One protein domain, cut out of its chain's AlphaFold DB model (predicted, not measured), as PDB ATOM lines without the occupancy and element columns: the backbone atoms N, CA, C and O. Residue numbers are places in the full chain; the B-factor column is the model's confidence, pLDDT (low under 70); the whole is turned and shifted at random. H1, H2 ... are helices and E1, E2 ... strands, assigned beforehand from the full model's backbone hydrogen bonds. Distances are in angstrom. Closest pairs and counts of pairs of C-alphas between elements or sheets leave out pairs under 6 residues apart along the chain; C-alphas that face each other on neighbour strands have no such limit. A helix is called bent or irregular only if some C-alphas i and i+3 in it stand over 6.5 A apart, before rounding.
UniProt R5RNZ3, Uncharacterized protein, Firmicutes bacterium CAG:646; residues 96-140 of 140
ATOM      1  N   GLY A  96     218.441 290.274 181.207       55.53
ATOM      2  CA  GLY A  96     219.780 290.857 181.282       55.53
ATOM      3  C   GLY A  96     220.863 289.838 181.630       55.53
ATOM      4  O   GLY A  96     220.590 288.656 181.852       55.53
ATOM      5  N   GLN A  97     222.102 290.324 181.664       70.75
ATOM      6  CA  GLN A  97     223.267 289.575 182.125       70.75
ATOM      7  C   GLN A  97     223.450 289.716 183.640       70.75
ATOM      8  O   GLN A  97     223.093 290.739 184.231       70.75
ATOM      9  N   GLN A  98     224.053 288.709 184.262       80.06
ATOM     10  CA  GLN A  98     224.567 288.789 185.626       80.06
ATOM     11  C   GLN A  98     226.080 288.952 185.574       80.06
ATOM     12  O   GLN A  98     226.765 288.111 185.000       80.06
ATOM     13  N   VAL A  99     226.605 290.002 186.198       83.44
ATOM     14  CA  VAL A  99     228.053 290.134 186.389       83.44
ATOM     15  C   VAL A  99     228.443 289.313 187.610       83.44
ATOM     16  O   VAL A  99     227.864 289.486 188.683       83.44
ATOM     17  N   LYS A 100     229.397 288.402 187.438       81.81
ATOM     18  CA  LYS A 100     229.972 287.602 188.519       81.81
ATOM     19  C   LYS A 100     231.476 287.786 188.531       81.81
ATOM     20  O   LYS A 100     232.097 287.870 187.477       81.81
ATOM     21  N   GLU A 101     232.055 287.811 189.717       81.81
ATOM     22  CA  GLU A 101     233.501 287.745 189.860       81.81
ATOM     23  C   GLU A 101     233.963 286.307 189.579       81.81
ATOM     24  O   GLU A 101     233.391 285.344 190.097       81.81
ATOM     25  N   CYS A 102     234.952 286.156 188.701       79.56
ATOM     26  CA  CYS A 102     235.648 284.899 188.438       79.56
ATOM     27  C   CYS A 102     237.133 285.073 188.781       79.56
ATOM     28  O   CYS A 102     237.569 286.166 189.127       79.56
ATOM     29  N   LEU A 103     237.919 284.001 188.656       75.69
ATOM     30  CA  LEU A 103     239.291 283.891 189.168       75.69
ATOM     31  C   LEU A 103     240.166 285.132 188.954       75.69
ATOM     32  O   LEU A 103     240.856 285.570 189.867       75.69
ATOM     33  N   LYS A 104     240.172 285.663 187.728       74.25
ATOM     34  CA  LYS A 104     241.050 286.768 187.313       74.25
ATOM     35  C   LYS A 104     240.311 287.947 186.684       74.25
ATOM     36  O   LYS A 104     240.933 288.962 186.389       74.25
ATOM     37  N   ALA A 105     239.014 287.807 186.428       77.88
ATOM     38  CA  ALA A 105     238.212 288.816 185.755       77.88
ATOM     39  C   ALA A 105     236.739 288.660 186.123       77.88
ATOM     40  O   ALA A 105     236.267 287.564 186.429       77.88
ATOM     41  N   ASN A 106     236.000 289.761 186.028       82.31
ATOM     42  CA  ASN A 106     234.549 289.703 186.033       82.31
ATOM     43  C   ASN A 106     234.054 289.054 184.741       82.31
ATOM     44  O   ASN A 106     234.560 289.345 183.658       82.31
ATOM     45  N   VAL A 107     233.042 288.206 184.868       80.50
ATOM     46  CA  VAL A 107     232.391 287.518 183.756       80.50
ATOM     47  C   VAL A 107     230.925 287.915 183.686       80.50
ATOM     48  O   VAL A 107     230.271 288.116 184.715       80.50
ATOM     49  N   ALA A 108     230.394 288.022 182.472       77.06
ATOM     50  CA  ALA A 108     228.970 288.214 182.253       77.06
ATOM     51  C   ALA A 108     228.319 286.858 181.968       77.06
ATOM     52  O   ALA A 108     228.643 286.184 180.994       77.06
ATOM     53  N   VAL A 109     227.398 286.453 182.838       76.56
ATOM     54  CA  VAL A 109     226.625 285.219 182.699       76.56
ATOM     55  C   VAL A 109     225.241 285.552 182.170       76.56
ATOM     56  O   VAL A 109     224.498 286.339 182.765       76.56
ATOM     57  N   PHE A 110     224.884 284.934 181.055       70.25
ATOM     58  CA  PHE A 110     223.613 285.126 180.375       70.25
ATOM     59  C   PHE A 110     222.625 284.023 180.763       70.25
ATOM     60  O   PHE A 110     222.990 282.965 181.274       70.25
ATOM     61  N   GLN A 111     221.332 284.279 180.562       58.28
ATOM     62  CA  GLN A 111     220.267 283.366 180.997       58.28
ATOM     63  C   GLN A 111     220.237 282.030 180.251       58.28
ATOM     64  O   GLN A 111     219.626 281.085 180.740       58.28
ATOM     65  N   ASP A 112     220.868 281.962 179.084       56.56
ATOM     66  CA  ASP A 112     221.065 280.746 178.296       56.56
ATOM     67  C   ASP A 112     222.312 279.953 178.732       56.56
ATOM     68  O   ASP A 112     222.639 278.937 178.124       56.56
ATOM     69  N   GLY A 113     223.005 280.397 179.788       64.12
ATOM     70  CA  GLY A 113     224.214 279.761 180.308       64.12
ATOM     71  C   GLY A 113     225.496 280.177 179.590       64.12
ATOM     72  O   GLY A 113     226.567 279.707 179.971       64.12
ATOM     73  N   TYR A 114     225.423 281.064 178.592       64.44
ATOM     74  CA  TYR A 114     226.624 281.627 177.985       64.44
ATOM     75  C   TYR A 114     227.396 282.478 179.000       64.44
ATOM     76  O   TYR A 114     226.805 283.208 179.799       64.44
ATOM     77  N   ILE A 115     228.722 282.374 178.958       70.31
ATOM     78  CA  ILE A 115     229.637 283.132 179.804       70.31
ATOM     79  C   ILE A 115     230.546 283.927 178.880       70.31
ATOM     80  O   ILE A 115     231.313 283.345 178.116       70.31
ATOM     81  N   ASP A 116     230.451 285.246 178.969       68.88
ATOM     82  CA  ASP A 116     231.388 286.162 178.336       68.88
ATOM     83  C   ASP A 116     232.499 286.510 179.334       68.88
ATOM     84  O   ASP A 116     232.246 286.965 180.457       68.88
ATOM     85  N   CYS A 117     233.731 286.225 178.931       77.19
ATOM     86  CA  CYS A 117     234.936 286.427 179.715       77.19
ATOM     87  C   CYS A 117     236.064 286.809 178.762       77.19
ATOM     88  O   CYS A 117     236.483 286.000 177.933       77.19
ATOM     89  N   SER A 118     236.608 288.013 178.940       73.75
ATOM     90  CA  SER A 118     237.687 288.547 178.100       73.75
ATOM     91  C   SER A 118     238.953 287.685 178.098       73.75
ATOM     92  O   SER A 118     239.733 287.736 177.155       73.75
ATOM     93  N   LEU A 119     239.157 286.870 179.137       73.06
ATOM     94  CA  LEU A 119     240.315 285.984 179.253       73.06
ATOM     95  C   LEU A 119     240.128 284.647 178.525       73.06
ATOM     96  O   LEU A 119     241.111 283.952 178.272       73.06
ATOM     97  N   ILE A 120     238.893 284.252 178.190       69.56
ATOM     98  CA  ILE A 120     238.660 282.992 177.468       69.56
ATOM     99  C   ILE A 120     239.235 283.078 176.058       69.56
ATOM    100  O   ILE A 120     239.885 282.130 175.626       69.56
ATOM    101  N   GLU A 121     239.032 284.201 175.372       63.72
ATOM    102  CA  GLU A 121     239.546 284.395 174.012       63.72
ATOM    103  C   GLU A 121     241.072 284.560 173.979       63.72
ATOM    104  O   GLU A 121     241.708 284.121 173.026       63.72
ATOM    105  N   ASP A 122     241.663 285.142 175.027       67.94
ATOM    106  CA  ASP A 122     243.106 285.401 175.103       67.94
ATOM    107  C   ASP A 122     243.914 284.164 175.541       67.94
ATOM    108  O   ASP A 122     244.909 283.789 174.920       67.94
ATOM    109  N   MET A 123     243.483 283.484 176.609       76.50
ATOM    110  CA  MET A 123     244.272 282.416 177.238       76.50
ATOM    111  C   MET A 123     243.514 281.104 177.475       76.50
ATOM    112  O   MET A 123     244.149 280.079 177.741       76.50
ATOM    113  N   GLY A 124     242.185 281.112 177.368       74.88
ATOM    114  CA  GLY A 124     241.329 279.957 177.635       74.88
ATOM    115  C   GLY A 124     241.145 279.639 179.127       74.88
ATOM    116  O   GLY A 124     241.974 279.963 179.982       74.88
ATOM    117  N   CYS A 125     240.039 278.958 179.451       74.06
ATOM    118  CA  CYS A 125     239.685 278.610 180.833       74.06
ATOM    119  C   CYS A 125     240.748 277.742 181.517       74.06
ATOM    120  O   CYS A 125     241.157 278.043 182.635       74.06
ATOM    121  N   GLU A 126     241.218 276.679 180.858       75.69
ATOM    122  CA  GLU A 126     242.147 275.706 181.454       75.69
ATOM    123  C   GLU A 126     243.455 276.352 181.916       75.69
ATOM    124  O   GLU A 126     243.977 276.048 182.990       75.69
ATOM    125  N   ARG A 127     243.986 277.284 181.118       77.12
ATOM    126  CA  ARG A 127     245.196 278.019 181.482       77.12
ATOM    127  C   ARG A 127     244.943 278.969 182.648       77.12
ATOM    128  O   ARG A 127     245.783 279.047 183.538       77.12
ATOM    129  N   CYS A 128     243.788 279.634 182.678       79.88
ATOM    130  CA  CYS A 128     243.397 280.500 183.789       79.88
ATOM    131  C   CYS A 128     243.322 279.723 185.120       79.88
ATOM    132  O   CYS A 128     243.856 280.199 186.125       79.88
ATOM    133  N   TYR A 129     242.751 278.510 185.112       79.94
ATOM    134  CA  TYR A 129     242.693 277.628 186.286       79.94
ATOM    135  C   TYR A 129     244.079 277.188 186.765       79.94
ATOM    136  O   TYR A 129     244.394 277.339 187.942       79.94
ATOM    137  N   ARG A 130     244.933 276.702 185.860       81.75
ATOM    138  CA  ARG A 130     246.291 276.256 186.207       81.75
ATOM    139  C   ARG A 130     247.130 277.371 186.833       81.75
ATOM    140  O   ARG A 130     247.771 277.150 187.852       81.75
ATOM    141  N   GLU A 131     247.078 278.577 186.272       82.31
ATOM    142  CA  GLU A 131     247.815 279.717 186.829       82.31
ATOM    143  C   GLU A 131     247.277 280.156 188.205       82.31
ATOM    144  O   GLU A 131     248.018 280.750 188.985       82.31
ATOM    145  N   LEU A 132     246.002 279.898 188.522       80.25
ATOM    146  CA  LEU A 132     245.478 280.095 189.877       80.25
ATOM    147  C   LEU A 132     246.012 279.023 190.833       80.25
ATOM    148  O   LEU A 132     246.487 279.365 191.911       80.25
ATOM    149  N   GLU A 133     245.946 277.746 190.450       81.19
ATOM    150  CA  GLU A 133     246.450 276.648 191.283       81.19
ATOM    151  C   GLU A 133     247.935 276.815 191.615       81.19
ATOM    152  O   GLU A 133     248.355 276.538 192.736       81.19
ATOM    153  N   GLU A 134     248.732 277.281 190.653       83.31
ATOM    154  CA  GLU A 134     250.149 277.589 190.852       83.31
ATOM    155  C   GLU A 134     250.361 278.756 191.822       83.31
ATOM    156  O   GLU A 134     251.277 278.686 192.638       83.31
ATOM    157  N   LYS A 135     249.515 279.795 191.777       78.75
ATOM    158  CA  LYS A 135     249.572 280.907 192.739       78.75
ATOM    159  C   LYS A 135     249.208 280.467 194.151       78.75
ATOM    160  O   LYS A 135     249.943 280.785 195.074       78.75
ATOM    161  N   ILE A 136     248.129 279.698 194.309       78.56
ATOM    162  CA  ILE A 136     247.700 279.183 195.619       78.56
ATOM    163  C   ILE A 136     248.827 278.347 196.248       78.56
ATOM    164  O   ILE A 136     249.184 278.569 197.394       78.56
ATOM    165  N   LYS A 137     249.472 277.466 195.471       77.00
ATOM    166  CA  LYS A 137     250.600 276.637 195.940       77.00
ATOM    167  C   LYS A 137     251.881 277.413 196.277       77.00
ATOM    168  O   LYS A 137     252.782 276.825 196.860       77.00
ATOM    169  N   GLN A 138     252.019 278.664 195.834       68.69
ATOM    170  CA  GLN A 138     253.167 279.526 196.159       68.69
ATOM    171  C   GLN A 138     252.919 280.387 197.403       68.69
ATOM    172  O   GLN A 138     253.870 280.955 197.940       68.69
ATOM    173  N   GLU A 139     251.660 280.517 197.820       62.31
ATOM    174  CA  GLU A 139     251.245 281.263 199.010       62.31
ATOM    175  C   GLU A 139     251.105 280.362 200.260       62.31
ATOM    176  O   GLU A 139     251.007 280.897 201.364       62.31
ATOM    177  N   ASP A 140     251.159 279.033 200.084       52.06
ATOM    178  CA  ASP A 140     251.256 277.991 201.128       52.06
ATOM    179  C   ASP A 140     252.719 277.648 201.490       52.06
ATOM    180  O   ASP A 140     252.999 277.416 202.692       52.06
TER     181      ASP A 140
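Overview. This is residues 96 to 140 of the 140 residues of an uncharacterized protein of Firmicutes bacterium CAG:646 (UniProt R5RNZ3). A small hairpin of two strands, E1 and E2, makes one end of a rod, and the longer helix H2 makes the other end, its last residues, 133 to 139, sticking out with Asp 140. The short helix H1 comes between them along the chain, after a loop whose residues 115 to 116 fold back to pair with E2. The printed part has 45 residues with two named strands and two named helices, in the order E1, E2, H1, H2; the sheet is E1 - E2, antiparallel, and the class is mixed. The whole is loose, with a radius of gyration of the C-alphas of 12.2 A and spans of 39 by 19 by 13 A.

Arrangement. E1, residues 98 to 101, and E2, residues 106 to 109, form a hairpin, antiparallel at 147 degrees. N 98 and O 109 are 2.8 A apart and N 100 and O 107 are 2.9 A apart, both within hydrogen-bond range. Residues 108 to 109 of E2 also pair, antiparallel, with residues 115 to 116. The closest C-alphas of E2 and H1, residues 118 to 122, are those of Val 107 and Ser 118, 7.8 A apart. H1 and H2, residues 125 to 139, are close but not clearly touching; their closest C-alphas, of Leu 119 and Cys 125, are 7.6 A apart. H2 is apart from E1 and from E2, and H1 is apart from E1. Every O i to N i+4 pair of H2 is within hydrogen-bond range; in H1 0 of 1 is, and 0 of 2 O i to N i+3 pairs.

Along the chain. E1 begins at C-alpha 98 (224.567, 288.789, 185.626) and is 9.9 A long; E2 is 9.7 A long. H1, 6.9 A long, is neither bent nor irregular, but only just: C-alphas 118 and 121 are 6.1 A apart. H2 is 21.7 A long and ends at C-alpha 139 (251.245, 281.263, 199.010).

Size, cuts and confidence. The two C-alphas farthest apart, those of Gly 96 and Asp 140, are 39.4 A apart. The printed part has no cut and no long link. Mean pLDDT of the printed part is 73.8, with residues 96, 111 to 114, 116, 120 to 122 and 138 to 140 under 70.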